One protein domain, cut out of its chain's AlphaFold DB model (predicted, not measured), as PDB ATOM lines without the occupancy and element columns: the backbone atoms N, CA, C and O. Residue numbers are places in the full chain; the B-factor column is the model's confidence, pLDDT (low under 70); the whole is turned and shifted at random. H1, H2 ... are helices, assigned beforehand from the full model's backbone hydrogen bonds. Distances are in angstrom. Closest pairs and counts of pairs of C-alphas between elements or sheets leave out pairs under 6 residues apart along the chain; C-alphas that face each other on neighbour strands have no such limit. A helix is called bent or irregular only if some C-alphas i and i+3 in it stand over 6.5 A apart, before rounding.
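This is residues 380 to 490 of the 853 residues of an uncharacterized protein of Arthrobacter sp. AFG20 (UniProt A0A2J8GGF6). See a flattened triangle: long H2 is its base, and from H2's two ends H1 and H3 slant back toward each other over one side. The chain beyond H3 passes H1's first residues, and residues 481 to 490, with tiny H4, stick out. The 111 printed residues, all helix in class, run H1 H2 H3 H4, extended, with a radius of gyration of the C-alphas of 20.6 A and spans of 67 by 29 by 23 A.

Find C-alpha 405 at (-83.263, 69.170, 84.753); H2, residues 405 to 443, runs 55.5 A to C-alpha 443 at (-29.319, 58.423, 91.923). It is neither bent nor irregular, but only just: C-alphas 418 and 421 are 6.3 A apart. H1, residues 380 to 401, spans 31.9 A; H3, residues 448 to 468, 30.1 A; H4, residues 487 to 490, 5.0 A.

H1 and H2 form a helical hairpin: they touch, through residues 405 to 422 alone of H2, closest at the C-alphas of Ser 399 and Gly 408, 5.3 A, at a shallow tilt of 31 degrees, opposite ways. H2 and H3 are close but not clearly touching, closest at the C-alphas of Leu 440 and Ala 454, 7.1 A. H4 is apart from H1, H2 and H3. Every O i to N i+4 pair is within hydrogen-bond range in H1 and H3, 33 of 35 in H2; H4 is too short for one.

The printed part has no cut; H3 to H4 is a long link. Look for pLDDT under 70 at residues 473 to 474 and 479 to 490.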
ATOM      1  N   ARG A 380     -60.775  46.337  87.028       81.62
ATOM      2  CA  ARG A 380     -62.190  46.204  87.425       81.62
ATOM      3  C   ARG A 380     -62.851  47.546  87.722       81.62
ATOM      4  O   ARG A 380     -64.012  47.741  87.367       81.62
ATOM      5  N   LEU A 381     -62.134  48.485  88.344       83.94
ATOM      6  CA  LEU A 381     -62.636  49.848  88.561       83.94
ATOM      7  C   LEU A 381     -62.908  50.552  87.226       83.94
ATOM      8  O   LEU A 381     -63.946  51.194  87.086       83.94
ATOM      9  N   LEU A 382     -62.030  50.382  86.232       88.06
ATOM     10  CA  LEU A 382     -62.221  50.922  84.885       88.06
ATOM     11  C   LEU A 382     -63.422  50.276  84.175       88.06
ATOM     12  O   LEU A 382     -64.246  50.994  83.618       88.06
ATOM     13  N   GLY A 383     -63.566  48.948  84.249       84.69
ATOM     14  CA  GLY A 383     -64.721  48.225  83.699       84.69
ATOM     15  C   GLY A 383     -66.055  48.645  84.324       84.69
ATOM     16  O   GLY A 383     -67.019  48.945  83.621       84.69
ATOM     17  N   THR A 384     -66.087  48.751  85.655       80.50
ATOM     18  CA  THR A 384     -67.261  49.214  86.416       80.50
ATOM     19  C   THR A 384     -67.615  50.657  86.064       80.50
ATOM     20  O   THR A 384     -68.782  50.966  85.821       80.50
ATOM     21  N   ALA A 385     -66.614  51.537  85.973       85.25
ATOM     22  CA  ALA A 385     -66.816  52.926  85.578       85.25
ATOM     23  C   ALA A 385     -67.321  53.057  84.134       85.25
ATOM     24  O   ALA A 385     -68.184  53.888  83.873       85.25
ATOM     25  N   TRP A 386     -66.836  52.222  83.211       89.88
ATOM     26  CA  TRP A 386     -67.264  52.218  81.812       89.88
ATOM     27  C   TRP A 386     -68.721  51.767  81.642       89.88
ATOM     28  O   TRP A 386     -69.492  52.442  80.961       89.88
ATOM     29  N   ALA A 387     -69.127  50.684  82.312       83.50
ATOM     30  CA  ALA A 387     -70.518  50.223  82.305       83.50
ATOM     31  C   ALA A 387     -71.465  51.240  82.975       83.50
ATOM     32  O   ALA A 387     -72.516  51.574  82.429       83.50
ATOM     33  N   SER A 388     -71.062  51.793  84.126       81.81
ATOM     34  CA  SER A 388     -71.832  52.822  84.834       81.81
ATOM     35  C   SER A 388     -71.984  54.106  84.004       81.81
ATOM     36  O   SER A 388     -73.078  54.666  83.944       81.81
ATOM     37  N   LEU A 389     -70.927  54.533  83.301       89.06
ATOM     38  CA  LEU A 389     -70.948  55.696  82.410       89.06
ATOM     39  C   LEU A 389     -71.949  55.522  81.263       89.06
ATOM     40  O   LEU A 389     -72.761  56.417  81.047       89.06
ATOM     41  N   GLN A 390     -71.938  54.377  80.569       88.31
ATOM     42  CA  GLN A 390     -72.903  54.093  79.497       88.31
ATOM     43  C   GLN A 390     -74.349  54.140  80.012       88.31
ATOM     44  O   GLN A 390     -75.204  54.795  79.415       88.31
ATOM     45  N   HIS A 391     -74.613  53.502  81.157       80.81
ATOM     46  CA  HIS A 391     -75.946  53.466  81.756       80.81
ATOM     47  C   HIS A 391     -76.433  54.864  82.186       80.81
ATOM     48  O   HIS A 391     -77.531  55.275  81.812       80.81
ATOM     49  N   GLN A 392     -75.609  55.652  82.895       85.44
ATOM     50  CA  GLN A 392     -75.986  57.023  83.276       85.44
ATOM     51  C   GLN A 392     -76.088  57.972  82.070       85.44
ATOM     52  O   GLN A 392     -76.886  58.907  82.117       85.44
ATOM     53  N   GLN A 393     -75.335  57.745  80.987       87.75
ATOM     54  CA  GLN A 393     -75.446  58.534  79.755       87.75
ATOM     55  C   GLN A 393     -76.803  58.326  79.067       87.75
ATOM     56  O   GLN A 393     -77.426  59.309  78.669       87.75
ATOM     57  N   GLY A 394     -77.288  57.080  78.978       84.94
ATOM     58  CA  GLY A 394     -78.618  56.777  78.435       84.94
ATOM     59  C   GLY A 394     -79.743  57.434  79.243       84.94
ATOM     60  O   GLY A 394     -80.614  58.100  78.676       84.94
ATOM     61  N   LEU A 395     -79.667  57.340  80.577       84.12
ATOM     62  CA  LEU A 395     -80.598  58.023  81.479       84.12
ATOM     63  C   LEU A 395     -80.546  59.548  81.301       84.12
ATOM     64  O   LEU A 395     -81.587  60.169  81.122       84.12
ATOM     65  N   LEU A 396     -79.351  60.151  81.253       89.00
ATOM     66  CA  LEU A 396     -79.183  61.597  81.057       89.00
ATOM     67  C   LEU A 396     -79.830  62.096  79.754       89.00
ATOM     68  O   LEU A 396     -80.472  63.145  79.771       89.00
ATOM     69  N   SER A 397     -79.716  61.358  78.642       88.50
ATOM     70  CA  SER A 397     -80.421  61.726  77.404       88.50
ATOM     71  C   SER A 397     -81.947  61.698  77.556       88.50
ATOM     72  O   SER A 397     -82.612  62.604  77.057       88.50
ATOM     73  N   GLY A 398     -82.501  60.727  78.291       85.69
ATOM     74  CA  GLY A 398     -83.935  60.670  78.598       85.69
ATOM     75  C   GLY A 398     -84.394  61.814  79.507       85.69
ATOM     76  O   GLY A 398     -85.403  62.463  79.223       85.69
ATOM     77  N   SER A 399     -83.632  62.129  80.557       87.31
ATOM     78  CA  SER A 399     -83.938  63.218  81.498       87.31
ATOM     79  C   SER A 399     -83.865  64.600  80.835       87.31
ATOM     80  O   SER A 399     -84.665  65.476  81.150       87.31
ATOM     81  N   LEU A 400     -82.959  64.796  79.869       87.88
ATOM     82  CA  LEU A 400     -82.900  66.018  79.058       87.88
ATOM     83  C   LEU A 400     -84.048  66.102  78.039       87.88
ATOM     84  O   LEU A 400     -84.653  67.163  77.908       87.88
ATOM     85  N   ALA A 401     -84.390  65.002  77.357       88.56
ATOM     86  CA  ALA A 401     -85.499  64.967  76.395       88.56
ATOM     87  C   ALA A 401     -86.877  65.180  77.052       88.56
ATOM     88  O   ALA A 401     -87.772  65.752  76.437       88.56
ATOM     89  N   SER A 402     -87.032  64.765  78.313       86.50
ATOM     90  CA  SER A 402     -88.239  64.976  79.130       86.50
ATOM     91  C   SER A 402     -88.246  66.296  79.919       86.50
ATOM     92  O   SER A 402     -89.193  66.563  80.655       86.50
ATOM     93  N   GLY A 403     -87.207  67.134  79.798       88.06
ATOM     94  CA  GLY A 403     -87.106  68.419  80.504       88.06
ATOM     95  C   GLY A 403     -86.861  68.320  82.018       88.06
ATOM     96  O   GLY A 403     -86.900  69.337  82.713       88.06
ATOM     97  N   ASN A 404     -86.576  67.131  82.559       87.56
ATOM     98  CA  ASN A 404     -86.289  66.937  83.980       87.56
ATOM     99  C   ASN A 404     -84.830  67.310  84.311       87.56
ATOM    100  O   ASN A 404     -83.953  66.461  84.500       87.56
ATOM    101  N   PHE A 405     -84.577  68.617  84.412       87.38
ATOM    102  CA  PHE A 405     -83.263  69.170  84.753       87.38
ATOM    103  C   PHE A 405     -82.739  68.718  86.127       87.38
ATOM    104  O   PHE A 405     -81.525  68.643  86.313       87.38
ATOM    105  N   ALA A 406     -83.624  68.404  87.082       84.94
ATOM    106  CA  ALA A 406     -83.231  67.948  88.413       84.94
ATOM    107  C   ALA A 406     -82.619  66.541  88.364       84.94
ATOM    108  O   ALA A 406     -81.521  66.332  88.879       84.94
ATOM    109  N   ASP A 407     -83.274  65.595  87.682       82.81
ATOM    110  CA  ASP A 407     -82.694  64.269  87.460       82.81
ATOM    111  C   ASP A 407     -81.447  64.351  86.566       82.81
ATOM    112  O   ASP A 407     -80.413  63.779  86.906       82.81
ATOM    113  N   GLY A 408     -81.474  65.161  85.499       88.31
ATOM    114  CA  GLY A 408     -80.300  65.405  84.653       88.31
ATOM    115  C   GLY A 408     -79.069  65.878  85.442       88.31
ATOM    116  O   GLY A 408     -77.966  65.369  85.232       88.31
ATOM    117  N   ALA A 409     -79.245  66.778  86.416       87.88
ATOM    118  CA  ALA A 409     -78.173  67.204  87.317       87.88
ATOM    119  C   ALA A 409     -77.643  66.056  88.200       87.88
ATOM    120  O   ALA A 409     -76.432  65.951  88.410       87.88
ATOM    121  N   VAL A 410     -78.516  65.156  88.667       88.38
ATOM    122  CA  VAL A 410     -78.123  63.944  89.410       88.38
ATOM    123  C   VAL A 410     -77.323  62.988  88.526       88.38
ATOM    124  O   VAL A 410     -76.278  62.509  88.966       88.38
ATOM    125  N   ARG A 411     -77.725  62.760  87.265       89.69
ATOM    126  CA  ARG A 411     -76.951  61.930  86.317       89.69
ATOM    127  C   ARG A 411     -75.564  62.520  86.051       89.69
ATOM    128  O   ARG A 411     -74.579  61.786  86.070       89.69
ATOM    129  N   VAL A 412     -75.456  63.842  85.887       90.81
ATOM    130  CA  VAL A 412     -74.162  64.535  85.728       90.81
ATOM    131  C   VAL A 412     -73.278  64.383  86.972       90.81
ATOM    132  O   VAL A 412     -72.089  64.086  86.837       90.81
ATOM    133  N   LEU A 413     -73.831  64.521  88.183       88.62
ATOM    134  CA  LEU A 413     -73.080  64.300  89.426       88.62
ATOM    135  C   LEU A 413     -72.668  62.831  89.610       88.62
ATOM    136  O   LEU A 413     -71.544  62.579  90.041       88.62
ATOM    137  N   ALA A 414     -73.516  61.868  89.238       85.94
ATOM    138  CA  ALA A 414     -73.185  60.444  89.264       85.94
ATOM    139  C   ALA A 414     -72.035  60.113  88.296       85.94
ATOM    140  O   ALA A 414     -71.055  59.479  88.691       85.94
ATOM    141  N   ILE A 415     -72.093  60.622  87.059       89.31
ATOM    142  CA  ILE A 415     -71.010  60.509  86.069       89.31
ATOM    143  C   ILE A 415     -69.710  61.114  86.619       89.31
ATOM    144  O   ILE A 415     -68.659  60.471  86.569       89.31
ATOM    145  N   ALA A 416     -69.763  62.314  87.207       89.31
ATOM    146  CA  ALA A 416     -68.592  62.949  87.809       89.31
ATOM    147  C   ALA A 416     -68.017  62.132  88.983       89.31
ATOM    148  O   ALA A 416     -66.800  61.956  89.069       89.31
ATOM    149  N   ALA A 417     -68.873  61.586  89.852       85.38
ATOM    150  CA  ALA A 417     -68.480  60.757  90.991       85.38
ATOM    151  C   ALA A 417     -67.842  59.417  90.581       85.38
ATOM    152  O   ALA A 417     -66.999  58.902  91.314       85.38
ATOM    153  N   VAL A 418     -68.197  58.877  89.410       85.62
ATOM    154  CA  VAL A 418     -67.605  57.658  88.832       85.62
ATOM    155  C   VAL A 418     -66.292  57.948  88.092       85.62
ATOM    156  O   VAL A 418     -65.319  57.207  88.237       85.62
ATOM    157  N   VAL A 419     -66.224  59.041  87.325       89.25
ATOM    158  CA  VAL A 419     -65.049  59.381  86.500       89.25
ATOM    159  C   VAL A 419     -63.901  59.971  87.329       89.25
ATOM    160  O   VAL A 419     -62.737  59.628  87.097       89.25
ATOM    161  N   LEU A 420     -64.186  60.832  88.316       88.88
ATOM    162  CA  LEU A 420     -63.150  61.534  89.087       88.88
ATOM    163  C   LEU A 420     -62.196  60.586  89.854       88.88
ATOM    164  O   LEU A 420     -60.985  60.823  89.796       88.88
ATOM    165  N   PRO A 421     -62.653  59.493  90.506       86.25
ATOM    166  CA  PRO A 421     -61.763  58.500  91.106       86.25
ATOM    167  C   PRO A 421     -60.829  57.835  90.091       86.25
ATOM    168  O   PRO A 421     -59.636  57.717  90.365       86.25
ATOM    169  N   VAL A 422     -61.330  57.447  88.911       90.25
ATOM    170  CA  VAL A 422     -60.527  56.785  87.864       90.25
ATOM    171  C   VAL A 422     -59.432  57.723  87.355       90.25
ATOM    172  O   VAL A 422     -58.258  57.345  87.320       90.25
ATOM    173  N   VAL A 423     -59.782  58.980  87.055       91.31
ATOM    174  CA  VAL A 423     -58.815  60.034  86.695       91.31
ATOM    175  C   VAL A 423     -57.808  60.267  87.831       91.31
ATOM    176  O   VAL A 423     -56.613  60.424  87.575       91.31
ATOM    177  N   GLY A 424     -58.259  60.221  89.088       89.25
ATOM    178  CA  GLY A 424     -57.418  60.299  90.282       89.25
ATOM    179  C   GLY A 424     -56.381  59.184  90.382       89.25
ATOM    180  O   GLY A 424     -55.203  59.474  90.597       89.25
ATOM    181  N   VAL A 425     -56.784  57.926  90.186       89.81
ATOM    182  CA  VAL A 425     -55.869  56.773  90.195       89.81
ATOM    183  C   VAL A 425     -54.851  56.893  89.062       89.81
ATOM    184  O   VAL A 425     -53.650  56.830  89.325       89.81
ATOM    185  N   VAL A 426     -55.292  57.168  87.828       91.88
ATOM    186  CA  VAL A 426     -54.392  57.362  86.674       91.88
ATOM    187  C   VAL A 426     -53.383  58.485  86.941       91.88
ATOM    188  O   VAL A 426     -52.179  58.293  86.759       91.88
ATOM    189  N   TYR A 427     -53.836  59.638  87.443       90.88
ATOM    190  CA  TYR A 427     -52.963  60.759  87.793       90.88
ATOM    191  C   TYR A 427     -51.939  60.392  88.878       90.88
ATOM    192  O   TYR A 427     -50.750  60.701  88.736       90.88
ATOM    193  N   MET A 428     -52.365  59.711  89.947       88.62
ATOM    194  CA  MET A 428     -51.472  59.279  91.026       88.62
ATOM    195  C   MET A 428     -50.427  58.273  90.539       88.62
ATOM    196  O   MET A 428     -49.246  58.449  90.840       88.62
ATOM    197  N   LEU A 429     -50.826  57.265  89.756       89.88
ATOM    198  CA  LEU A 429     -49.915  56.250  89.224       89.88
ATOM    199  C   LEU A 429     -48.891  56.859  88.258       89.88
ATOM    200  O   LEU A 429     -47.692  56.628  88.421       89.88
ATOM    201  N   LEU A 430     -49.318  57.714  87.321       90.75
ATOM    202  CA  LEU A 430     -48.410  58.420  86.409       90.75
ATOM    203  C   LEU A 430     -47.437  59.348  87.159       90.75
ATOM    204  O   LEU A 430     -46.249  59.405  86.829       90.75
ATOM    205  N   ARG A 431     -47.908  60.059  88.194       87.69
ATOM    206  CA  ARG A 431     -47.065  60.942  89.018       87.69
ATOM    207  C   ARG A 431     -46.048  60.149  89.841       87.69
ATOM    208  O   ARG A 431     -44.878  60.534  89.874       87.69
ATOM    209  N   LEU A 432     -46.471  59.045  90.460       88.19
ATOM    210  CA  LEU A 432     -45.611  58.152  91.235       88.19
ATOM    211  C   LEU A 432     -44.554  57.494  90.341       88.19
ATOM    212  O   LEU A 432     -43.367  57.571  90.653       88.19
ATOM    213  N   ALA A 433     -44.952  56.936  89.194       88.44
ATOM    214  CA  ALA A 433     -44.033  56.358  88.216       88.44
ATOM    215  C   ALA A 433     -42.993  57.390  87.748       88.44
ATOM    216  O   ALA A 433     -41.790  57.135  87.826       88.44
ATOM    217  N   ARG A 434     -43.422  58.603  87.362       90.50
ATOM    218  CA  ARG A 434     -42.515  59.694  86.964       90.50
ATOM    219  C   ARG A 434     -41.537  60.080  88.074       90.50
ATOM    220  O   ARG A 434     -40.364  60.319  87.784       90.50
ATOM    221  N   GLN A 435     -41.981  60.144  89.329       87.00
ATOM    222  CA  GLN A 435     -41.104  60.459  90.459       87.00
ATOM    223  C   GLN A 435     -40.111  59.327  90.762       87.00
ATOM    224  O   GLN A 435     -38.931  59.600  90.987       87.00
ATOM    225  N   LEU A 436     -40.557  58.069  90.751       87.31
ATOM    226  CA  LEU A 436     -39.689  56.916  90.991       87.31
ATOM    227  C   LEU A 436     -38.627  56.808  89.893       87.31
ATOM    228  O   LEU A 436     -37.442  56.745  90.210       87.31
ATOM    229  N   LEU A 437     -39.024  56.896  88.620       88.75
ATOM    230  CA  LEU A 437     -38.106  56.861  87.477       88.75
ATOM    231  C   LEU A 437     -37.088  58.011  87.518       88.75
ATOM    232  O   LEU A 437     -35.888  57.764  87.413       88.75
ATOM    233  N   THR A 438     -37.515  59.261  87.736       88.94
ATOM    234  CA  THR A 438     -36.579  60.403  87.814       88.94
ATOM    235  C   THR A 438     -35.672  60.342  89.048       88.94
ATOM    236  O   THR A 438     -34.472  60.619  88.947       88.94
ATOM    237  N   GLY A 439     -36.192  59.917  90.202       86.31
ATOM    238  CA  GLY A 439     -35.410  59.720  91.426       86.31
ATOM    239  C   GLY A 439     -34.401  58.570  91.330       86.31
ATOM    240  O   GLY A 439     -33.335  58.631  91.939       86.31
ATOM    241  N   LEU A 440     -34.708  57.534  90.551       88.56
ATOM    242  CA  LEU A 440     -33.830  56.397  90.280       88.56
ATOM    243  C   LEU A 440     -32.749  56.761  89.248       88.56
ATOM    244  O   LEU A 440     -31.570  56.485  89.464       88.56
ATOM    245  N   TRP A 441     -33.120  57.465  88.177       87.56
ATOM    246  CA  TRP A 441     -32.212  57.955  87.131       87.56
ATOM    247  C   TRP A 441     -31.178  58.957  87.660       87.56
ATOM    248  O   TRP A 441     -29.999  58.874  87.325       87.56
ATOM    249  N   THR A 442     -31.590  59.874  88.541       89.38
ATOM    250  CA  THR A 442     -30.670  60.823  89.194       89.38
ATOM    251  C   THR A 442     -29.697  60.125  90.149       89.38
ATOM    252  O   THR A 442     -28.501  60.391  90.084       89.38
ATOM    253  N   LYS A 443     -30.168  59.180  90.978       88.00
ATOM    254  CA  LYS A 443     -29.319  58.423  91.923       88.00
ATOM    255  C   LYS A 443     -28.354  57.432  91.264       88.00
ATOM    256  O   LYS A 443     -27.350  57.080  91.875       88.00
ATOM    257  N   THR A 444     -28.653  56.970  90.050       90.44
ATOM    258  CA  THR A 444     -27.821  56.007  89.296       90.44
ATOM    259  C   THR A 444     -26.916  56.669  88.249       90.44
ATOM    260  O   THR A 444     -26.152  55.984  87.560       90.44
ATOM    261  N   ARG A 445     -26.941  58.007  88.140       88.25
ATOM    262  CA  ARG A 445     -26.041  58.776  87.267       88.25
ATOM    263  C   ARG A 445     -24.579  58.481  87.635       88.25
ATOM    264  O   ARG A 445     -24.200  58.547  88.799       88.25
ATOM    265  N   GLY A 446     -23.770  58.117  86.639       86.19
ATOM    266  CA  GLY A 446     -22.358  57.753  86.824       86.19
ATOM    267  C   GLY A 446     -22.092  56.361  87.422       86.19
ATOM    268  O   GLY A 446     -20.935  56.036  87.663       86.19
ATOM    269  N   ARG A 447     -23.113  55.522  87.662       92.56
ATOM    270  CA  ARG A 447     -22.945  54.189  88.279       92.56
ATOM    271  C   ARG A 447     -23.600  53.082  87.437       92.56
ATOM    272  O   ARG A 447     -24.757  52.744  87.692       92.56
ATOM    273  N   PRO A 448     -22.893  52.493  86.451       88.25
ATOM    274  CA  PRO A 448     -23.504  51.605  85.457       88.25
ATOM    275  C   PRO A 448     -24.172  50.369  86.073       88.25
ATOM    276  O   PRO A 448     -25.324  50.096  85.750       88.25
ATOM    277  N   LEU A 449     -23.525  49.687  87.026       90.25
ATOM    278  CA  LEU A 449     -24.102  48.512  87.699       90.25
ATOM    279  C   LEU A 449     -25.394  48.846  88.465       90.25
ATOM    280  O   LEU A 449     -26.389  48.141  88.330       90.25
ATOM    281  N   GLN A 450     -25.412  49.956  89.215       88.25
ATOM    282  CA  GLN A 450     -26.609  50.401  89.947       88.25
ATOM    283  C   GLN A 450     -27.727  50.858  88.997       88.25
ATOM    284  O   GLN A 450     -28.899  50.768  89.347       88.25
ATOM    285  N   ARG A 451     -27.384  51.324  87.788       90.06
ATOM    286  CA  ARG A 451     -28.345  51.673  86.733       90.06
ATOM    287  C   ARG A 451     -28.915  50.436  86.033       90.06
ATOM    288  O   ARG A 451     -30.103  50.416  85.735       90.06
ATOM    289  N   ALA A 452     -28.101  49.404  85.812       89.31
ATOM    290  CA  ALA A 452     -28.535  48.140  85.221       89.31
ATOM    291  C   ALA A 452     -29.514  47.390  86.141       89.31
ATOM    292  O   ALA A 452     -30.604  47.030  85.704       89.31
ATOM    293  N   THR A 453     -29.189  47.235  87.431       90.44
ATOM    294  CA  THR A 453     -30.098  46.591  88.399       90.44
ATOM    295  C   THR A 453     -31.379  47.397  88.620       90.44
ATOM    296  O   THR A 453     -32.460  46.820  88.715       90.44
ATOM    297  N   ALA A 454     -31.286  48.730  88.617       88.12
ATOM    298  CA  ALA A 454     -32.442  49.623  88.642       88.12
ATOM    299  C   ALA A 454     -33.386  49.419  87.444       88.12
ATOM    300  O   ALA A 454     -34.598  49.327  87.632       88.12
ATOM    301  N   LEU A 455     -32.847  49.332  86.223       89.31
ATOM    302  CA  LEU A 455     -33.641  49.093  85.014       89.31
ATOM    303  C   LEU A 455     -34.245  47.682  84.995       89.31
ATOM    304  O   LEU A 455     -35.414  47.541  84.649       89.31
ATOM    305  N   ALA A 456     -33.503  46.661  85.436       90.25
ATOM    306  CA  ALA A 456     -34.015  45.296  85.562       90.25
ATOM    307  C   ALA A 456     -35.187  45.206  86.559       90.25
ATOM    308  O   ALA A 456     -36.209  44.597  86.251       90.25
ATOM    309  N   ALA A 457     -35.087  45.870  87.717       88.31
ATOM    310  CA  ALA A 457     -36.172  45.926  88.699       88.31
ATOM    311  C   ALA A 457     -37.418  46.655  88.161       88.31
ATOM    312  O   ALA A 457     -38.539  46.191  88.366       88.31
ATOM    313  N   VAL A 458     -37.240  47.764  87.430       88.62
ATOM    314  CA  VAL A 458     -38.346  48.460  86.745       88.62
ATOM    315  C   VAL A 458     -38.982  47.568  85.674       88.62
ATOM    316  O   VAL A 458     -40.205  47.516  85.593       88.62
ATOM    317  N   GLY A 459     -38.179  46.833  84.898       89.31
ATOM    318  CA  GLY A 459     -38.662  45.878  83.898       89.31
ATOM    319  C   GLY A 459     -39.472  44.733  84.509       89.31
ATOM    320  O   GLY A 459     -40.555  44.430  84.017       89.31
ATOM    321  N   ALA A 460     -39.008  44.155  85.619       89.12
ATOM    322  CA  ALA A 460     -39.727  43.103  86.340       89.12
ATOM    323  C   ALA A 460     -41.080  43.592  86.894       89.12
ATOM    324  O   ALA A 460     -42.089  42.904  86.748       89.12
ATOM    325  N   VAL A 461     -41.129  44.804  87.465       87.44
ATOM    326  CA  VAL A 461     -42.394  45.420  87.906       87.44
ATOM    327  C   VAL A 461     -43.311  45.703  86.715       87.44
ATOM    328  O   VAL A 461     -44.493  45.382  86.778       87.44
ATOM    329  N   ALA A 462     -42.791  46.245  85.609       87.25
ATOM    330  CA  ALA A 462     -43.583  46.508  84.409       87.25
ATOM    331  C   ALA A 462     -44.159  45.222  83.788       87.25
ATOM    332  O   ALA A 462     -45.320  45.217  83.391       87.25
ATOM    333  N   ALA A 463     -43.394  44.127  83.765       87.19
ATOM    334  CA  ALA A 463     -43.862  42.819  83.310       87.19
ATOM    335  C   ALA A 463     -44.947  42.241  84.237       87.19
ATOM    336  O   ALA A 463     -45.979  41.783  83.753       87.19
ATOM    337  N   GLY A 464     -44.762  42.327  85.560       84.88
ATOM    338  CA  GLY A 464     -45.775  41.908  86.535       84.88
ATOM    339  C   GLY A 464     -47.080  42.705  86.429       84.88
ATOM    340  O   GLY A 464     -48.159  42.128  86.526       84.88
ATOM    341  N   LEU A 465     -46.996  44.013  86.158       85.94
ATOM    342  CA  LEU A 465     -48.164  44.860  85.893       85.94
ATOM    343  C   LEU A 465     -48.831  44.526  84.554       85.94
ATOM    344  O   LEU A 465     -50.049  44.417  84.507       85.94
ATOM    345  N   ALA A 466     -48.059  44.322  83.483       85.56
ATOM    346  CA  ALA A 466     -48.596  43.938  82.176       85.56
ATOM    347  C   ALA A 466     -49.295  42.568  82.207       85.56
ATOM    348  O   ALA A 466     -50.287  42.375  81.511       85.56
ATOM    349  N   TRP A 467     -48.814  41.641  83.042       84.50
ATOM    350  CA  TRP A 467     -49.471  40.363  83.314       84.50
ATOM    351  C   TRP A 467     -50.748  40.539  84.154       84.50
ATOM    352  O   TRP A 467     -51.806  40.052  83.769       84.50
ATOM    353  N   ALA A 468     -50.689  41.295  85.256       79.31
ATOM    354  CA  ALA A 468     -51.841  41.529  86.133       79.31
ATOM    355  C   ALA A 468     -52.961  42.373  85.488       79.31
ATOM    356  O   ALA A 468     -54.116  42.282  85.896       79.31
ATOM    357  N   TRP A 469     -52.631  43.211  84.501       87.62
ATOM    358  CA  TRP A 469     -53.576  44.012  83.712       87.62
ATOM    359  C   TRP A 469     -53.837  43.415  82.319       87.62
ATOM    360  O   TRP A 469     -54.418  44.082  81.464       87.62
ATOM    361  N   TRP A 470     -53.411  42.174  82.056       85.69
ATOM    362  CA  TRP A 470     -53.644  41.536  80.762       85.69
ATOM    363  C   TRP A 470     -55.157  41.435  80.479       85.69
ATOM    364  O   TRP A 470     -55.917  41.104  81.399       85.69
ATOM    365  N   PRO A 471     -55.627  41.705  79.243       80.50
ATOM    366  CA  PRO A 471     -57.048  41.692  78.893       80.50
ATOM    367  C   PRO A 471     -57.593  40.258  78.758       80.50
ATOM    368  O   PRO A 471     -57.936  39.792  77.676       80.50
ATOM    369  N   LEU A 472     -57.668  39.554  79.888       77.69
ATOM    370  CA  LEU A 472     -58.500  38.366  80.066       77.69
ATOM    371  C   LEU A 472     -59.973  38.799  80.226       77.69
ATOM    372  O   LEU A 472     -60.209  39.916  80.703       77.69
ATOM    373  N   PRO A 473     -60.961  37.935  79.908       66.56
ATOM    374  CA  PRO A 473     -62.389  38.273  79.989       66.56
ATOM    375  C   PRO A 473     -62.820  38.870  81.339       66.56
ATOM    376  O   PRO A 473     -63.636  39.785  81.396       66.56
ATOM    377  N   ASP A 474     -62.222  38.404  82.437       65.94
ATOM    378  CA  ASP A 474     -62.532  38.863  83.790       65.94
ATOM    379  C   ASP A 474     -61.818  40.135  84.253       65.94
ATOM    380  O   ASP A 474     -62.258  40.740  85.234       65.94
ATOM    381  N   SER A 475     -60.706  40.524  83.622       70.38
ATOM    382  CA  SER A 475     -59.845  41.600  84.138       70.38
ATOM    383  C   SER A 475     -60.592  42.932  84.195       70.38
ATOM    384  O   SER A 475     -60.484  43.669  85.172       70.38
ATOM    385  N   TYR A 476     -61.398  43.211  83.170       81.00
ATOM    386  CA  TYR A 476     -62.140  44.461  83.002       81.00
ATOM    387  C   TYR A 476     -63.657  44.281  83.176       81.00
ATOM    388  O   TYR A 476     -64.435  45.119  82.720       81.00
ATOM    389  N   ARG A 477     -64.102  43.205  83.845       78.50
ATOM    390  CA  ARG A 477     -65.529  43.005  84.143       78.50
ATOM    391  C   ARG A 477     -66.008  44.002  85.216       78.50
ATOM    392  O   ARG A 477     -65.258  44.256  86.165       78.50
ATOM    393  N   PRO A 478     -67.234  44.554  85.117       76.00
ATOM    394  CA  PRO A 478     -67.830  45.335  86.197       76.00
ATOM    395  C   PRO A 478     -67.946  44.524  87.494       76.00
ATOM    396  O   PRO A 478     -68.214  43.320  87.449       76.00
ATOM    397  N   VAL A 479     -67.784  45.190  88.640       69.19
ATOM    398  CA  VAL A 479     -68.089  44.614  89.959       69.19
ATOM    399  C   VAL A 479     -69.584  44.308  90.032       69.19
ATOM    400  O   VAL A 479     -70.407  45.158  89.695       69.19
ATOM    401  N   GLN A 480     -69.926  43.091  90.452       67.88
ATOM    402  CA  GLN A 480     -71.310  42.604  90.466       67.88
ATOM    403  C   GLN A 480     -71.978  42.804  91.839       67.88
ATOM    404  O   GLN A 480     -71.273  42.764  92.847       67.88
ATOM    405  N   PRO A 481     -73.319  42.938  91.931       48.31
ATOM    406  CA  PRO A 481     -74.016  43.195  93.203       48.31
ATOM    407  C   PRO A 481     -73.774  42.150  94.306       48.31
ATOM    408  O   PRO A 481     -73.897  42.456  95.489       48.31
ATOM    409  N   TYR A 482     -73.417  40.920  93.927       48.56
ATOM    410  CA  TYR A 482     -73.107  39.817  94.841       48.56
ATOM    411  C   TYR A 482     -71.613  39.705  95.216       48.56
ATOM    412  O   TYR A 482     -71.260  38.915  96.094       48.56
ATOM    413  N   GLU A 483     -70.714  40.477  94.590       54.56
ATOM    414  CA  GLU A 483     -69.295  40.511  94.963       54.56
ATOM    415  C   GLU A 483     -69.103  41.362  96.228       54.56
ATOM    416  O   GLU A 483     -69.089  42.590  96.184       54.56
ATOM    417  N   ARG A 484     -68.907  40.704  97.378       43.81
ATOM    418  CA  ARG A 484     -68.845  41.345  98.710       43.81
ATOM    419  C   ARG A 484     -67.651  42.290  98.936       43.81
ATOM    420  O   ARG A 484     -67.593  42.941  99.977       43.81
ATOM    421  N   GLY A 485     -66.712  42.372  97.990       50.34
ATOM    422  CA  GLY A 485     -65.636  43.370  97.971       50.34
ATOM    423  C   GLY A 485     -64.677  43.316  99.166       50.34
ATOM    424  O   GLY A 485     -64.087  44.336  99.524       50.34
ATOM    425  N   THR A 486     -64.538  42.162  99.822       49.19
ATOM    426  CA  THR A 486     -63.758  42.043 101.057       49.19
ATOM    427  C   THR A 486     -62.258  41.935 100.780       49.19
ATOM    428  O   THR A 486     -61.811  41.530  99.706       49.19
ATOM    429  N   LEU A 487     -61.442  42.225 101.799       43.56
ATOM    430  CA  LEU A 487     -59.991  42.001 101.736       43.56
ATOM    431  C   LEU A 487     -59.620  40.517 101.529       43.56
ATOM    432  O   LEU A 487     -58.516  40.240 101.071       43.56
ATOM    433  N   VAL A 488     -60.531  39.582 101.835       43.22
ATOM    434  CA  VAL A 488     -60.343  38.135 101.632       43.22
ATOM    435  C   VAL A 488     -60.544  37.756 100.161       43.22
ATOM    436  O   VAL A 488     -59.773  36.964  99.622       43.22
ATOM    437  N   ASP A 489     -61.506  38.383  99.477       47.22
ATOM    438  CA  ASP A 489     -61.698  38.216  98.029       47.22
ATOM    439  C   ASP A 489     -60.456  38.711  97.261       47.22
ATOM    440  O   ASP A 489     -59.990  38.074  96.314       47.22
ATOM    441  N   ALA A 490     -59.858  39.814  97.727       43.12
ATOM    442  CA  ALA A 490     -58.631  40.364  97.160       43.12
ATOM    443  C   ALA A 490     -57.399  39.459  97.368       43.12
ATOM    444  O   ALA A 490     -56.563  39.363  96.469       43.12
TER     445      ALA A 490